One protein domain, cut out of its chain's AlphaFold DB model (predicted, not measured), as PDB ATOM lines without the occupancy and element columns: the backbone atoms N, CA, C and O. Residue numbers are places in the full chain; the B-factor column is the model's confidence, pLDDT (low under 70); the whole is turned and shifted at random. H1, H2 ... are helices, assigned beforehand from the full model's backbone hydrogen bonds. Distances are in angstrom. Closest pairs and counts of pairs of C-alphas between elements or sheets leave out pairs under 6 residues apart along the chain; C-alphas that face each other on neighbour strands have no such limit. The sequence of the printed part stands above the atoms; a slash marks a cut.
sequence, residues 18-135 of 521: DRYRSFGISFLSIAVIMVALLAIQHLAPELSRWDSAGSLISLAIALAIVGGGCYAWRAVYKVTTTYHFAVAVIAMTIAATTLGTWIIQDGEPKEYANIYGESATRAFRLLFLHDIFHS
ATOM      1  N   ASP A  18      19.546 -26.825  20.331       55.91
ATOM      2  CA  ASP A  18      18.242 -26.155  20.379       55.91
ATOM      3  C   ASP A  18      18.316 -24.617  20.403       55.91
ATOM      4  O   ASP A  18      17.436 -23.957  19.845       55.91
ATOM      5  N   ARG A  19      19.366 -24.014  20.987       50.25
ATOM      6  CA  ARG A  19      19.532 -22.547  21.001       50.25
ATOM      7  C   ARG A  19      19.760 -22.002  19.591       50.25
ATOM      8  O   ARG A  19      19.036 -21.100  19.172       50.25
ATOM      9  N   TYR A  20      20.682 -22.600  18.834       52.59
ATOM     10  CA  TYR A  20      20.962 -22.210  17.446       52.59
ATOM     11  C   TYR A  20      19.780 -22.493  16.511       52.59
ATOM     12  O   TYR A  20      19.448 -21.656  15.671       52.59
ATOM     13  N   ARG A  21      19.072 -23.615  16.713       54.66
ATOM     14  CA  ARG A  21      17.831 -23.920  15.981       54.66
ATOM     15  C   ARG A  21      16.761 -22.843  16.183       54.66
ATOM     16  O   ARG A  21      16.142 -22.423  15.212       54.66
ATOM     17  N   SER A  22      16.577 -22.339  17.405       62.44
ATOM     18  CA  SER A  22      15.572 -21.300  17.690       62.44
ATOM     19  C   SER A  22      15.875 -19.939  17.042       62.44
ATOM     20  O   SER A  22      14.952 -19.214  16.660       62.44
ATOM     21  N   PHE A  23      17.160 -19.617  16.856       59.47
ATOM     22  CA  PHE A  23      17.591 -18.401  16.165       59.47
ATOM     23  C   PHE A  23      17.351 -18.496  14.653       59.47
ATOM     24  O   PHE A  23      16.719 -17.610  14.079       59.47
ATOM     25  N   GLY A  24      17.753 -19.611  14.030       63.88
ATOM     26  CA  GLY A  24      17.518 -19.859  12.604       63.88
ATOM     27  C   GLY A  24      16.032 -19.884  12.240       63.88
ATOM     28  O   GLY A  24      15.640 -19.301  11.235       63.88
ATOM     29  N   ILE A  25      15.185 -20.469  13.096       72.88
ATOM     30  CA  ILE A  25      13.725 -20.455  12.910       72.88
ATOM     31  C   ILE A  25      13.176 -19.024  12.954       72.88
ATOM     32  O   ILE A  25      12.331 -18.679  12.132       72.88
ATOM     33  N   SER A  26      13.656 -18.180  13.875       68.31
ATOM     34  CA  SER A  26      13.186 -16.790  13.980       68.31
ATOM     35  C   SER A  26      13.560 -15.984  12.735       68.31
ATOM     36  O   SER A  26      12.705 -15.310  12.167       68.31
ATOM     37  N   PHE A  27      14.803 -16.119  12.267       72.38
ATOM     38  CA  PHE A  27      15.283 -15.452  11.056       72.38
ATOM     39  C   PHE A  27      14.525 -15.918   9.809       72.38
ATOM     40  O   PHE A  27      14.030 -15.094   9.046       72.38
ATOM     41  N   LEU A  28      14.355 -17.235   9.640       73.75
ATOM     42  CA  LEU A  28      13.597 -17.810   8.529       73.75
ATOM     43  C   LEU A  28      12.132 -17.358   8.548       73.75
ATOM     44  O   LEU A  28      11.595 -17.002   7.505       73.75
ATOM     45  N   SER A  29      11.496 -17.322   9.723       69.88
ATOM     46  CA  SER A  29      10.103 -16.869   9.844       69.88
ATOM     47  C   SER A  29       9.949 -15.410   9.413       69.88
ATOM     48  O   SER A  29       9.040 -15.093   8.651       69.88
ATOM     49  N   ILE A  30      10.850 -14.528   9.863       68.69
ATOM     50  CA  ILE A  30      10.829 -13.108   9.483       68.69
ATOM     51  C   ILE A  30      11.111 -12.960   7.984       68.69
ATOM     52  O   ILE A  30      10.389 -12.239   7.303       68.69
ATOM     53  N   ALA A  31      12.095 -13.687   7.451       72.38
ATOM     54  CA  ALA A  31      12.439 -13.653   6.033       72.38
ATOM     55  C   ALA A  31      11.272 -14.105   5.139       72.38
ATOM     56  O   ALA A  31      10.980 -13.447   4.144       72.38
ATOM     57  N   VAL A  32      10.558 -15.174   5.507       75.81
ATOM     58  CA  VAL A  32       9.366 -15.639   4.773       75.81
ATOM     59  C   VAL A  32       8.271 -14.575   4.774       75.81
ATOM     60  O   VAL A  32       7.690 -14.297   3.726       75.81
ATOM     61  N   ILE A  33       8.014 -13.940   5.922       72.31
ATOM     62  CA  ILE A  33       7.032 -12.852   6.011       72.31
ATOM     63  C   ILE A  33       7.464 -11.660   5.150       72.31
ATOM     64  O   ILE A  33       6.642 -11.110   4.424       72.31
ATOM     65  N   MET A  34       8.744 -11.286   5.172       71.12
ATOM     66  CA  MET A  34       9.271 -10.203   4.337       71.12
ATOM     67  C   MET A  34       9.106 -10.491   2.846       71.12
ATOM     68  O   MET A  34       8.674  -9.610   2.111       71.12
ATOM     69  N   VAL A  35       9.394 -11.716   2.397       77.75
ATOM     70  CA  VAL A  35       9.193 -12.123   0.996       77.75
ATOM     71  C   VAL A  35       7.711 -12.082   0.619       77.75
ATOM     72  O   VAL A  35       7.370 -11.609  -0.463       77.75
ATOM     73  N   ALA A  36       6.820 -12.520   1.511       71.75
ATOM     74  CA  ALA A  36       5.380 -12.443   1.281       71.75
ATOM     75  C   ALA A  36       4.897 -10.988   1.167       71.75
ATOM     76  O   ALA A  36       4.156 -10.657   0.247       71.75
ATOM     77  N   LEU A  37       5.359 -10.102   2.053       70.94
ATOM     78  CA  LEU A  37       5.043  -8.672   2.006       70.94
ATOM     79  C   LEU A  37       5.611  -7.993   0.762       70.94
ATOM     80  O   LEU A  37       4.954  -7.134   0.186       70.94
ATOM     81  N   LEU A  38       6.794  -8.409   0.317       74.31
ATOM     82  CA  LEU A  38       7.389  -7.945  -0.929       74.31
ATOM     83  C   LEU A  38       6.534  -8.340  -2.138       74.31
ATOM     84  O   LEU A  38       6.284  -7.514  -3.013       74.31
ATOM     85  N   ALA A  39       6.035  -9.578  -2.169       76.31
ATOM     86  CA  ALA A  39       5.113 -10.033  -3.206       76.31
ATOM     87  C   ALA A  39       3.781  -9.264  -3.169       76.31
ATOM     88  O   ALA A  39       3.291  -8.844  -4.215       76.31
ATOM     89  N   ILE A  40       3.226  -9.020  -1.974       73.25
ATOM     90  CA  ILE A  40       2.018  -8.199  -1.794       73.25
ATOM     91  C   ILE A  40       2.251  -6.775  -2.309       73.25
ATOM     92  O   ILE A  40       1.405  -6.258  -3.028       73.25
ATOM     93  N   GLN A  41       3.401  -6.162  -2.011       75.00
ATOM     94  CA  GLN A  41       3.724  -4.805  -2.464       75.00
ATOM     95  C   GLN A  41       3.808  -4.696  -3.995       75.00
ATOM     96  O   GLN A  41       3.415  -3.675  -4.551       75.00
ATOM     97  N   HIS A  42       4.282  -5.740  -4.685       80.94
ATOM     98  CA  HIS A  42       4.262  -5.795  -6.155       80.94
ATOM     99  C   HIS A  42       2.858  -5.983  -6.733       80.94
ATOM    100  O   HIS A  42       2.566  -5.454  -7.802       80.94
ATOM    101  N   LEU A  43       1.999  -6.748  -6.053       78.62
ATOM    102  CA  LEU A  43       0.635  -7.036  -6.508       78.62
ATOM    103  C   LEU A  43      -0.350  -5.893  -6.219       78.62
ATOM    104  O   LEU A  43      -1.321  -5.742  -6.955       78.62
ATOM    105  N   ALA A  44      -0.104  -5.126  -5.157       71.56
ATOM    106  CA  ALA A  44      -0.982  -4.077  -4.647       71.56
ATOM    107  C   ALA A  44      -0.155  -2.864  -4.157       71.56
ATOM    108  O   ALA A  44      -0.063  -2.612  -2.949       71.56
ATOM    109  N   PRO A  45       0.503  -2.121  -5.068       68.12
ATOM    110  CA  PRO A  45       1.377  -0.998  -4.718       68.12
ATOM    111  C   PRO A  45       0.634   0.145  -4.010       68.12
ATOM    112  O   PRO A  45       1.232   0.885  -3.241       68.12
ATOM    113  N   GLU A  46      -0.677   0.275  -4.192       62.00
ATOM    114  CA  GLU A  46      -1.531   1.225  -3.472       62.00
ATOM    115  C   GLU A  46      -1.581   0.996  -1.953       62.00
ATOM    116  O   GLU A  46      -1.932   1.917  -1.216       62.00
ATOM    117  N   LEU A  47      -1.195  -0.191  -1.470       58.66
ATOM    118  CA  LEU A  47      -1.100  -0.498  -0.040       58.66
ATOM    119  C   LEU A  47       0.116   0.129   0.644       58.66
ATOM    120  O   LEU A  47       0.137   0.203   1.871       58.66
ATOM    121  N   SER A  48       1.113   0.599  -0.112       55.28
ATOM    122  CA  SER A  48       2.202   1.406   0.453       55.28
ATOM    123  C   SER A  48       1.801   2.871   0.667       55.28
ATOM    124  O   SER A  48       2.499   3.598   1.372       55.28
ATOM    125  N   ARG A  49       0.660   3.307   0.113       57.09
ATOM    126  CA  ARG A  49       0.111   4.657   0.271       57.09
ATOM    127  C   ARG A  49      -0.919   4.683   1.402       57.09
ATOM    128  O   ARG A  49      -1.968   4.048   1.321       57.09
ATOM    129  N   TRP A  50      -0.603   5.413   2.474       51.09
ATOM    130  CA  TRP A  50      -1.381   5.439   3.722       51.09
ATOM    131  C   TRP A  50      -2.741   6.164   3.604       51.09
ATOM    132  O   TRP A  50      -3.524   6.143   4.549       51.09
ATOM    133  N   ASP A  51      -3.051   6.770   2.456       50.81
ATOM    134  CA  ASP A  51      -4.199   7.654   2.213       50.81
ATOM    135  C   ASP A  51      -5.287   7.070   1.280       50.81
ATOM    136  O   ASP A  51      -6.281   7.739   0.995       50.81
ATOM    137  N   SER A  52      -5.159   5.822   0.810       46.75
ATOM    138  CA  SER A  52      -6.081   5.237  -0.184       46.75
ATOM    139  C   SER A  52      -7.169   4.330   0.415       46.75
ATOM    140  O   SER A  52      -6.989   3.744   1.482       46.75
ATOM    141  N   ALA A  53      -8.284   4.118  -0.303       42.22
ATOM    142  CA  ALA A  53      -9.342   3.159   0.063       42.22
ATOM    143  C   ALA A  53      -8.832   1.705   0.244       42.22
ATOM    144  O   ALA A  53      -9.475   0.899   0.920       42.22
ATOM    145  N   GLY A  54      -7.650   1.380  -0.296       47.31
ATOM    146  CA  GLY A  54      -6.959   0.107  -0.080       47.31
ATOM    147  C   GLY A  54      -6.456  -0.086   1.356       47.31
ATOM    148  O   GLY A  54      -6.386  -1.221   1.833       47.31
ATOM    149  N   SER A  55      -6.188   0.998   2.092       48.47
ATOM    150  CA  SER A  55      -5.756   0.939   3.496       48.47
ATOM    151  C   SER A  55      -6.869   0.434   4.428       48.47
ATOM    152  O   SER A  55      -6.612  -0.374   5.322       48.47
ATOM    153  N   LEU A  56      -8.131   0.792   4.155       47.97
ATOM    154  CA  LEU A  56      -9.312   0.313   4.887       47.97
ATOM    155  C   LEU A  56      -9.612  -1.170   4.611       47.97
ATOM    156  O   LEU A  56      -9.979  -1.910   5.525       47.97
ATOM    157  N   ILE A  57      -9.410  -1.625   3.370       51.41
ATOM    158  CA  ILE A  57      -9.562  -3.037   2.981       51.41
ATOM    159  C   ILE A  57      -8.455  -3.888   3.620       51.41
ATOM    160  O   ILE A  57      -8.730  -4.959   4.162       51.41
ATOM    161  N   SER A  58      -7.220  -3.383   3.655       49.09
ATOM    162  CA  SER A  58      -6.108  -4.029   4.361       49.09
ATOM    163  C   SER A  58      -6.304  -4.082   5.871       49.09
ATOM    164  O   SER A  58      -6.001  -5.104   6.485       49.09
ATOM    165  N   LEU A  59      -6.877  -3.038   6.473       46.44
ATOM    166  CA  LEU A  59      -7.253  -3.036   7.884       46.44
ATOM    167  C   LEU A  59      -8.339  -4.087   8.172       46.44
ATOM    168  O   LEU A  59      -8.236  -4.815   9.156       46.44
ATOM    169  N   ALA A  60      -9.338  -4.234   7.297       46.72
ATOM    170  CA  ALA A  60     -10.386  -5.248   7.431       46.72
ATOM    171  C   ALA A  60      -9.848  -6.687   7.286       46.72
ATOM    172  O   ALA A  60     -10.213  -7.561   8.075       46.72
ATOM    173  N   ILE A  61      -8.935  -6.934   6.339       54.22
ATOM    174  CA  ILE A  61      -8.256  -8.232   6.173       54.22
ATOM    175  C   ILE A  61      -7.344  -8.522   7.373       54.22
ATOM    176  O   ILE A  61      -7.364  -9.631   7.908       54.22
ATOM    177  N   ALA A  62      -6.598  -7.527   7.860       49.34
ATOM    178  CA  ALA A  62      -5.778  -7.651   9.062       49.34
ATOM    179  C   ALA A  62      -6.633  -7.967  10.303       49.34
ATOM    180  O   ALA A  62      -6.280  -8.858  11.073       49.34
ATOM    181  N   LEU A  63      -7.791  -7.320  10.468       47.19
ATOM    182  CA  LEU A  63      -8.744  -7.603  11.548       47.19
ATOM    183  C   LEU A  63      -9.365  -9.008  11.425       47.19
ATOM    184  O   LEU A  63      -9.532  -9.686  12.439       47.19
ATOM    185  N   ALA A  64      -9.634  -9.497  10.208       52.19
ATOM    186  CA  ALA A  64     -10.104 -10.866   9.962       52.19
ATOM    187  C   ALA A  64      -9.027 -11.931  10.267       52.19
ATOM    188  O   ALA A  64      -9.327 -12.967  10.866       52.19
ATOM    189  N   ILE A  65      -7.758 -11.655   9.939       56.44
ATOM    190  CA  ILE A  65      -6.600 -12.497  10.288       56.44
ATOM    191  C   ILE A  65      -6.372 -12.510  11.809       56.44
ATOM    192  O   ILE A  65      -6.111 -13.566  12.391       56.44
ATOM    193  N   VAL A  66      -6.532 -11.363  12.475       51.28
ATOM    194  CA  VAL A  66      -6.487 -11.250  13.942       51.28
ATOM    195  C   VAL A  66      -7.634 -12.039  14.593       51.28
ATOM    196  O   VAL A  66      -7.401 -12.728  15.587       51.28
ATOM    197  N   GLY A  67      -8.835 -12.036  13.999       51.66
ATOM    198  CA  GLY A  67      -9.990 -12.833  14.434       51.66
ATOM    199  C   GLY A  67      -9.786 -14.352  14.319       51.66
ATOM    200  O   GLY A  67     -10.089 -15.087  15.259       51.66
ATOM    201  N   GLY A  68      -9.188 -14.835  13.222       55.25
ATOM    202  CA  GLY A  68      -8.787 -16.245  13.067       55.25
ATOM    203  C   GLY A  68      -7.585 -16.653  13.936       55.25
ATOM    204  O   GLY A  68      -7.333 -17.834  14.178       55.25
ATOM    205  N   GLY A  69      -6.850 -15.668  14.453       53.56
ATOM    206  CA  GLY A  69      -5.576 -15.824  15.138       53.56
ATOM    207  C   GLY A  69      -5.639 -16.181  16.622       53.56
ATOM    208  O   GLY A  69      -4.594 -16.160  17.252       53.56
ATOM    209  N   CYS A  70      -6.773 -16.534  17.234       53.41
ATOM    210  CA  CYS A  70      -6.801 -16.818  18.682       53.41
ATOM    211  C   CYS A  70      -5.955 -18.050  19.104       53.41
ATOM    212  O   CYS A  70      -5.432 -18.087  20.221       53.41
ATOM    213  N   TYR A  71      -5.742 -19.030  18.213       51.38
ATOM    214  CA  TYR A  71      -4.822 -20.163  18.437       51.38
ATOM    215  C   TYR A  71      -3.371 -19.823  18.044       51.38
ATOM    216  O   TYR A  71      -2.429 -20.121  18.784       51.38
ATOM    217  N   ALA A  72      -3.191 -19.107  16.928       60.81
ATOM    218  CA  ALA A  72      -1.894 -18.599  16.480       60.81
ATOM    219  C   ALA A  72      -1.308 -17.558  17.451       60.81
ATOM    220  O   ALA A  72      -0.095 -17.491  17.612       60.81
ATOM    221  N   TRP A  73      -2.146 -16.812  18.175       65.81
ATOM    222  CA  TRP A  73      -1.755 -15.763  19.114       65.81
ATOM    223  C   TRP A  73      -0.865 -16.292  20.231       65.81
ATOM    224  O   TRP A  73       0.104 -15.639  20.598       65.81
ATOM    225  N   ARG A  74      -1.111 -17.510  20.734       66.12
ATOM    226  CA  ARG A  74      -0.228 -18.132  21.735       66.12
ATOM    227  C   ARG A  74       1.160 -18.435  21.168       66.12
ATOM    228  O   ARG A  74       2.152 -18.230  21.867       66.12
ATOM    229  N   ALA A  75       1.242 -18.904  19.922       66.81
ATOM    230  CA  ALA A  75       2.508 -19.172  19.243       66.81
ATOM    231  C   ALA A  75       3.244 -17.869  18.888       66.81
ATOM    232  O   ALA A  75       4.418 -17.726  19.222       66.81
ATOM    233  N   VAL A  76       2.531 -16.894  18.316       70.88
ATOM    234  CA  VAL A  76       3.027 -15.547  18.004       70.88
ATOM    235  C   VAL A  76       3.551 -14.881  19.270       70.88
ATOM    236  O   VAL A  76       4.726 -14.544  19.318       70.88
ATOM    237  N   TYR A  77       2.751 -14.804  20.335       77.56
ATOM    238  CA  TYR A  77       3.159 -14.265  21.634       77.56
ATOM    239  C   TYR A  77       4.406 -14.960  22.189       77.56
ATOM    240  O   TYR A  77       5.304 -14.310  22.728       77.56
ATOM    241  N   LYS A  78       4.499 -16.292  22.065       80.06
ATOM    242  CA  LYS A  78       5.666 -17.045  22.538       80.06
ATOM    243  C   LYS A  78       6.929 -16.672  21.763       80.06
ATOM    244  O   LYS A  78       7.956 -16.495  22.409       80.06
ATOM    245  N   VAL A  79       6.854 -16.539  20.435       78.31
ATOM    246  CA  VAL A  79       7.987 -16.204  19.554       78.31
ATOM    247  C   VAL A  79       8.399 -14.739  19.699       78.31
ATOM    248  O   VAL A  79       9.569 -14.461  19.970       78.31
ATOM    249  N   THR A  80       7.447 -13.806  19.606       76.69
ATOM    250  CA  THR A  80       7.703 -12.354  19.623       76.69
ATOM    251  C   THR A  80       8.211 -11.846  20.969       76.69
ATOM    252  O   THR A  80       8.819 -10.783  21.033       76.69
ATOM    253  N   THR A  81       8.028 -12.614  22.049       84.19
ATOM    254  CA  THR A  81       8.569 -12.307  23.384       84.19
ATOM    255  C   THR A  81       9.884 -13.025  23.708       84.19
ATOM    256  O   THR A  81      10.283 -13.079  24.879       84.19
ATOM    257  N   THR A  82      10.551 -13.618  22.712       85.88
ATOM    258  CA  THR A  82      11.906 -14.171  22.868       85.88
ATOM    259  C   THR A  82      12.977 -13.140  22.524       85.88
ATOM    260  O   THR A  82      12.791 -12.300  21.646       85.88
ATOM    261  N   TYR A  83      14.142 -13.239  23.171       84.75
ATOM    262  CA  TYR A  83      15.281 -12.389  22.821       84.75
ATOM    263  C   TYR A  83      15.859 -12.733  21.439       84.75
ATOM    264  O   TYR A  83      16.362 -11.842  20.771       84.75
ATOM    265  N   HIS A  84      15.771 -13.994  20.985       84.81
ATOM    266  CA  HIS A  84      16.222 -14.389  19.644       84.81
ATOM    267  C   HIS A  84      15.440 -13.653  18.552       84.81
ATOM    268  O   HIS A  84      16.050 -13.125  17.630       84.81
ATOM    269  N   PHE A  85      14.112 -13.567  18.693       83.75
ATOM    270  CA  PHE A  85      13.270 -12.787  17.788       83.75
ATOM    271  C   PHE A  85      13.655 -11.305  17.807       83.75
ATOM    272  O   PHE A  85      13.879 -10.722  16.752       83.75
ATOM    273  N   ALA A  86      13.810 -10.715  18.998       85.06
ATOM    274  CA  ALA A  86      14.204  -9.313  19.132       85.06
ATOM    275  C   ALA A  86      15.563  -9.023  18.467       85.06
ATOM    276  O   ALA A  86      15.680  -8.080  17.691       85.06
ATOM    277  N   VAL A  87      16.576  -9.861  18.711       88.69
ATOM    278  CA  VAL A  87      17.908  -9.725  18.097       88.69
ATOM    279  C   VAL A  87      17.840  -9.883  16.578       88.69
ATOM    280  O   VAL A  87      18.492  -9.122  15.874       88.69
ATOM    281  N   ALA A  88      17.043 -10.825  16.065       86.75
ATOM    282  CA  ALA A  88      16.873 -11.010  14.625       86.75
ATOM    283  C   ALA A  88      16.239  -9.773  13.964       86.75
ATOM    284  O   ALA A  88      16.780  -9.272  12.984       86.75
ATOM    285  N   VAL A  89      15.156  -9.234  14.537       83.00
ATOM    286  CA  VAL A  89      14.511  -8.009  14.031       83.00
ATOM    287  C   VAL A  89      15.477  -6.823  14.066       83.00
ATOM    288  O   VAL A  89      15.591  -6.110  13.071       83.00
ATOM    289  N   ILE A  90      16.226  -6.639  15.160       89.88
ATOM    290  CA  ILE A  90      17.236  -5.573  15.273       89.88
ATOM    291  C   ILE A  90      18.322  -5.737  14.203       89.88
ATOM    292  O   ILE A  90      18.627  -4.782  13.496       89.88
ATOM    293  N   ALA A  91      18.878  -6.940  14.042       92.62
ATOM    294  CA  ALA A  91      19.934  -7.201  13.067       92.62
ATOM    295  C   ALA A  91      19.468  -6.941  11.624       92.62
ATOM    296  O   ALA A  91      20.188  -6.316  10.849       92.62
ATOM    297  N   MET A  92      18.253  -7.372  11.274       90.88
ATOM    298  CA  MET A  92      17.678  -7.135   9.946       90.88
ATOM    299  C   MET A  92      17.366  -5.653   9.717       90.88
ATOM    300  O   MET A  92      17.608  -5.147   8.625       90.88
ATOM    301  N   THR A  93      16.902  -4.943  10.749       88.75
ATOM    302  CA  THR A  93      16.671  -3.492  10.682       88.75
ATOM    303  C   THR A  93      17.984  -2.747  10.448       88.75
ATOM    304  O   THR A  93      18.051  -1.927   9.542       88.75
ATOM    305  N   ILE A  94      19.051  -3.085  11.184       94.06
ATOM    306  CA  ILE A  94      20.388  -2.494  10.996       94.06
ATOM    307  C   ILE A  94      20.913  -2.762   9.582       94.06
ATOM    308  O   ILE A  94      21.450  -1.861   8.938       94.06
ATOM    309  N   ALA A  95      20.758  -3.989   9.077       93.88
ATOM    310  CA  ALA A  95      21.166  -4.324   7.717       93.88
ATOM    311  C   ALA A  95      20.403  -3.482   6.679       93.88
ATOM    312  O   ALA A  95      21.018  -2.914   5.780       93.88
ATOM    313  N   ALA A  96      19.087  -3.338   6.845       89.75
ATOM    314  CA  ALA A  96      18.244  -2.533   5.968       89.75
ATOM    315  C   ALA A  96      18.619  -1.043   5.990       89.75
ATOM    316  O   ALA A  96      18.790  -0.447   4.931       89.75
ATOM    317  N   THR A  97      18.815  -0.451   7.173       92.12
ATOM    318  CA  THR A  97      19.209   0.963   7.293       92.12
ATOM    319  C   THR A  97      20.601   1.215   6.721       92.12
ATOM    320  O   THR A  97      20.834   2.243   6.088       92.12
ATOM    321  N   THR A  98      21.526   0.264   6.895       94.44
ATOM    322  CA  THR A  98      22.874   0.349   6.314       94.44
ATOM    323  C   THR A  98      22.807   0.330   4.788       94.44
ATOM    324  O   THR A  98      23.414   1.179   4.140       94.44
ATOM    325  N   LEU A  99      22.007  -0.573   4.206       92.56
ATOM    326  CA  LEU A  99      21.775  -0.610   2.759       92.56
ATOM    327  C   LEU A  99      21.139   0.688   2.250       92.56
ATOM    328  O   LEU A  99      21.615   1.243   1.265       92.56
ATOM    329  N   GLY A 100      20.127   1.207   2.950       88.00
ATOM    330  CA  GLY A 100      19.456   2.462   2.593       88.00
ATOM    331  C   GLY A 100      20.335   3.706   2.716       88.00
ATOM    332  O   GLY A 100      20.004   4.740   2.153       88.00
ATOM    333  N   THR A 101      21.469   3.613   3.418       88.81
ATOM    334  CA  THR A 101      22.472   4.688   3.473       88.81
ATOM    335  C   THR A 101      23.418   4.648   2.269       88.81
ATOM    336  O   THR A 101      23.922   5.680   1.843       88.81
ATOM    337  N   TRP A 102      23.700   3.458   1.732       88.06
ATOM    338  CA  TRP A 102      24.653   3.270   0.628       88.06
ATOM    339  C   TRP A 102      23.994   3.352  -0.753       88.06
ATOM    340  O   TRP A 102      24.654   3.659  -1.747       88.06
ATOM    341  N   ILE A 103      22.700   3.047  -0.823       90.25
ATOM    342  CA  ILE A 103      21.896   3.129  -2.039       90.25
ATOM    343  C   ILE A 103      21.133   4.450  -1.997       90.25
ATOM    344  O   ILE A 103      20.433   4.708  -1.018       90.25
ATOM    345  N   ILE A 104      21.236   5.261  -3.055       86.81
ATOM    346  CA  ILE A 104      20.433   6.487  -3.201       86.81
ATOM    347  C   ILE A 104      18.957   6.145  -2.957       86.81
ATOM    348  O   ILE A 104      18.473   5.125  -3.449       86.81
ATOM    349  N   GLN A 105      18.257   6.963  -2.176       89.44
ATOM    350  CA  GLN A 105      16.832   6.794  -1.882       89.44
ATOM    351  C   GLN A 105      16.030   7.866  -2.613       89.44
ATOM    352  O   GLN A 105      16.461   9.018  -2.631       89.44
ATOM    353  N   ASP A 106      14.886   7.486  -3.183       83.88
ATOM    354  CA  ASP A 106      13.965   8.397  -3.887       83.88
ATOM    355  C   ASP A 106      14.633   9.213  -5.022       83.88
ATOM    356  O   ASP A 106      14.276  10.355  -5.300       83.88
ATOM    357  N   GLY A 107      15.654   8.633  -5.671       81.56
ATOM    358  CA  GLY A 107      16.354   9.255  -6.801       81.56
ATOM    359  C   GLY A 107      15.583   9.142  -8.121       81.56
ATOM    360  O   GLY A 107      14.675   8.317  -8.277       81.56
ATOM    361  N   GLU A 108      15.978   9.915  -9.136       79.81
ATOM    362  CA  GLU A 108      15.351   9.781 -10.454       79.81
ATOM    363  C   GLU A 108      15.728   8.442 -11.123       79.81
ATOM    364  O   GLU A 108      16.886   8.020 -11.072       79.81
ATOM    365  N   PRO A 109      14.815   7.771 -11.856       77.75
ATOM    366  CA  PRO A 109      15.099   6.467 -12.470       77.75
ATOM    367  C   PRO A 109      16.342   6.427 -13.374       77.75
ATOM    368  O   PRO A 109      16.991   5.387 -13.486       77.75
ATOM    369  N   LYS A 110      16.671   7.550 -14.026       80.00
ATOM    370  CA  LYS A 110      17.854   7.684 -14.891       80.00
ATOM    371  C   LYS A 110      19.154   7.752 -14.091       80.00
ATOM    372  O   LYS A 110      20.177   7.248 -14.544       80.00
ATOM    373  N   GLU A 111      19.109   8.343 -12.904       85.19
ATOM    374  CA  GLU A 111      20.256   8.488 -12.011       85.19
ATOM    375  C   GLU A 111      20.749   7.119 -11.529       85.19
ATOM    376  O   GLU A 111      21.945   6.832 -11.585       85.19
ATOM    377  N   TYR A 112      19.825   6.209 -11.196       86.00
ATOM    378  CA  TYR A 112      20.183   4.841 -10.812       86.00
ATOM    379  C   TYR A 112      20.896   4.071 -11.927       86.00
ATOM    380  O   TYR A 112      21.908   3.417 -11.666       86.00
ATOM    381  N   ALA A 113      20.400   4.156 -13.165       86.25
ATOM    382  CA  ALA A 113      21.008   3.463 -14.299       86.25
ATOM    383  C   ALA A 113      22.426   3.982 -14.587       86.25
ATOM    384  O   ALA A 113      23.318   3.183 -14.869       86.25
ATOM    385  N   ASN A 114      22.646   5.292 -14.444       87.56
ATOM    386  CA  ASN A 114      23.948   5.922 -14.656       87.56
ATOM    387  C   ASN A 114      24.979   5.548 -13.579       87.56
ATOM    388  O   ASN A 114      26.154   5.389 -13.898       87.56
ATOM    389  N   ILE A 115      24.555   5.410 -12.318       90.06
ATOM    390  CA  ILE A 115      25.461   5.160 -11.184       90.06
ATOM    391  C   ILE A 115      25.701   3.663 -10.964       90.06
ATOM    392  O   ILE A 115      26.835   3.236 -10.757       90.06
ATOM    393  N   TYR A 116      24.641   2.853 -11.003       90.88
ATOM    394  CA  TYR A 116      24.682   1.441 -10.604       90.88
ATOM    395  C   TYR A 116      24.553   0.465 -11.781       90.88
ATOM    396  O   TYR A 116      24.783  -0.736 -11.621       90.88
ATOM    397  N   GLY A 117      24.178   0.952 -12.966       91.69
ATOM    398  CA  GLY A 117      23.912   0.132 -14.143       91.69
ATOM    399  C   GLY A 117      22.516  -0.505 -14.155       91.69
ATOM    400  O   GLY A 117      21.818  -0.615 -13.141       91.69
ATOM    401  N   GLU A 118      22.098  -0.964 -15.336       89.81
ATOM    402  CA  GLU A 118      20.743  -1.481 -15.602       89.81
ATOM    403  C   GLU A 118      20.373  -2.717 -14.764       89.81
ATOM    404  O   GLU A 118      19.271  -2.813 -14.216       89.81
ATOM    405  N   SER A 119      21.302  -3.668 -14.617       90.25
ATOM    406  CA  SER A 119      21.055  -4.918 -13.886       90.25
ATOM    407  C   SER A 119      20.840  -4.685 -12.388       90.25
ATOM    408  O   SER A 119      19.898  -5.233 -11.812       90.25
ATOM    409  N   ALA A 120      21.669  -3.842 -11.761       88.62
ATOM    410  CA  ALA A 120      21.524  -3.491 -10.350       88.62
ATOM    411  C   ALA A 120      20.259  -2.656 -10.119       88.62
ATOM    412  O   ALA A 120      19.485  -2.951  -9.213       88.62
ATOM    413  N   THR A 121      19.974  -1.696 -11.005       89.38
ATOM    414  CA  THR A 121      18.753  -0.879 -10.951       89.38
ATOM    415  C   THR A 121      17.487  -1.738 -11.015       89.38
ATOM    416  O   THR A 121      16.500  -1.467 -10.327       89.38
ATOM    417  N   ARG A 122      17.490  -2.807 -11.819       89.75
ATOM    418  CA  ARG A 122      16.379  -3.766 -11.862       89.75
ATOM    419  C   ARG A 122      16.227  -4.517 -10.540       89.75
ATOM    420  O   ARG A 122      15.107  -4.643 -10.054       89.75
ATOM    421  N   ALA A 123      17.330  -4.968  -9.942       90.44
ATOM    422  CA  ALA A 123      17.309  -5.622  -8.634       90.44
ATOM    423  C   ALA A 123      16.822  -4.675  -7.522       90.44
ATOM    424  O   ALA A 123      15.994  -5.066  -6.704       90.44
ATOM    425  N   PHE A 124      17.258  -3.411  -7.528       92.50
ATOM    426  CA  PHE A 124      16.823  -2.404  -6.556       92.50
ATOM    427  C   PHE A 124      15.334  -2.088  -6.665       92.50
ATOM    428  O   PHE A 124      14.665  -1.896  -5.652       92.50
ATOM    429  N   ARG A 125      14.784  -2.074  -7.881       88.06
ATOM    430  CA  ARG A 125      13.339  -1.930  -8.088       88.06
ATOM    431  C   ARG A 125      12.570  -3.169  -7.644       88.06
ATOM    432  O   ARG A 125      11.585  -3.035  -6.929       88.06
ATOM    433  N   LEU A 126      13.053  -4.363  -7.986       88.94
ATOM    434  CA  LEU A 126      12.431  -5.622  -7.568       88.94
ATOM    435  C   LEU A 126      12.378  -5.760  -6.040       88.94
ATOM    436  O   LEU A 126      11.399  -6.260  -5.498       88.94
ATOM    437  N   LEU A 127      13.427  -5.322  -5.346       89.69
ATOM    438  CA  LEU A 127      13.544  -5.462  -3.896       89.69
ATOM    439  C   LEU A 127      13.063  -4.231  -3.105       89.69
ATOM    440  O   LEU A 127      13.165  -4.220  -1.880       89.69
ATOM    441  N   PHE A 128      12.558  -3.197  -3.789       88.00
ATOM    442  CA  PHE A 128      12.255  -1.884  -3.204       88.00
ATOM    443  C   PHE A 128      13.447  -1.258  -2.447       88.00
ATOM    444  O   PHE A 128      13.269  -0.545  -1.469       88.00
ATOM    445  N   LEU A 129      14.684  -1.499  -2.904       90.81
ATOM    446  CA  LEU A 129      15.901  -0.925  -2.305       90.81
ATOM    447  C   LEU A 129      16.142   0.548  -2.671       90.81
ATOM    448  O   LEU A 129      16.936   1.221  -2.020       90.81
ATOM    449  N   HIS A 130      15.462   1.036  -3.708       87.94
ATOM    450  CA  HIS A 130      15.443   2.453  -4.087       87.94
ATOM    451  C   HIS A 130      14.573   3.306  -3.147       87.94
ATOM    452  O   HIS A 130      14.686   4.526  -3.157       87.94
ATOM    453  N   ASP A 131      13.711   2.659  -2.356       84.12
ATOM    454  CA  ASP A 131      12.811   3.300  -1.401       84.12
ATOM    455  C   ASP A 131      12.563   2.371  -0.194       84.12
ATOM    456  O   ASP A 131      11.456   1.893   0.078       84.12
ATOM    457  N   ILE A 132      13.650   2.034   0.511       87.81
ATOM    458  CA  ILE A 132      13.621   1.070   1.623       87.81
ATOM    459  C   ILE A 132      12.723   1.583   2.741       87.81
ATOM    460  O   ILE A 132      11.951   0.813   3.312       87.81
ATOM    461  N   PHE A 133      12.814   2.875   3.047       79.50
ATOM    462  CA  PHE A 133      12.186   3.472   4.221       79.50
ATOM    463  C   PHE A 133      10.657   3.545   4.129       79.50
ATOM    464  O   PHE A 133      10.000   3.536   5.169       79.50
ATOM    465  N   HIS A 134      10.079   3.518   2.924       77.12
ATOM    466  CA  HIS A 134       8.627   3.429   2.732       77.12
ATOM    467  C   HIS A 134       8.154   2.015   2.351       77.12
ATOM    468  O   HIS A 134       6.948   1.750   2.313       77.12
ATOM    469  N   SER A 135       9.071   1.069   2.124       78.94
ATOM    470  CA  SER A 135       8.721  -0.310   1.771       78.94
ATOM    471  C   SER A 135       7.942  -1.035   2.881       78.94
ATOM    472  O   SER A 135       8.193  -0.872   4.081       78.94
TER     473      SER A 135
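AT A GLANCE: This is residues 18 to 135 of the 521 residues of an uncharacterized protein of Planctomycetes bacterium RBG_16_59_8 (UniProt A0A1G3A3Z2). Picture a flat, open frame of helices: H1, the longest, and H5 make a V that meets near their first residues, while H3 and H4 close an open triangle with H1. H6 and H7 form a small head beyond the far end of H5, and residues 127 to 135 run back into the opening of the V. The printed part has 118 residues with seven named helices, H1 to H7 in order, and no named strand: all helix. It is loose, with a radius of gyration of the C-alphas of 17.2 A and spans of 50 by 40 by 18 A.

IN THESE COORDINATES: Find C-alpha 18 at (18.242, -26.155, 20.379); from there H1, residues 18 to 43, runs 37.4 A. H2 is residues 45 to 48, H3 53 to 68, 23.4 A, and H4 72 to 80. H5, residues 83 to 102, runs 28.7 A from (15.281, -12.389, 22.821). H6 is 109 to 116; H7, 118 to 126, ends at (12.431, -5.622, -7.568).

HOW THE PARTS SIT: Look at Phe 23 and His 84, the closest C-alphas of H1 and H5, 5.5 A: residues 22 to 30 alone touch 84 to 89 alone, at a steep tilt of 47 degrees, the same way. H4 is close but not clearly touching H1 at Ser 26 and Val 79, 7.6 A. H2 touches H3 at Leu 47 and Gly 54, 5.9 A. H6 and H7 only just touch, only at the corner, with 3 pairs within 8 A, closest Tyr 112 and Thr 121, 5.9 A. H1 and H3 are apart. Every O i to N i+4 pair is within hydrogen-bond range in H1, H4, H5 and H7; H3 has 11 of 12, H6 3 of 4, and H2 is too short for one.

THE WHOLE: C-alphas 71 and 114 are farthest apart, 51.0 A. The printed part has no cut and no long link. Residues 59 to 78 stand free. In this model 41 residues are under 70 in pLDDT, among them 45 to 75.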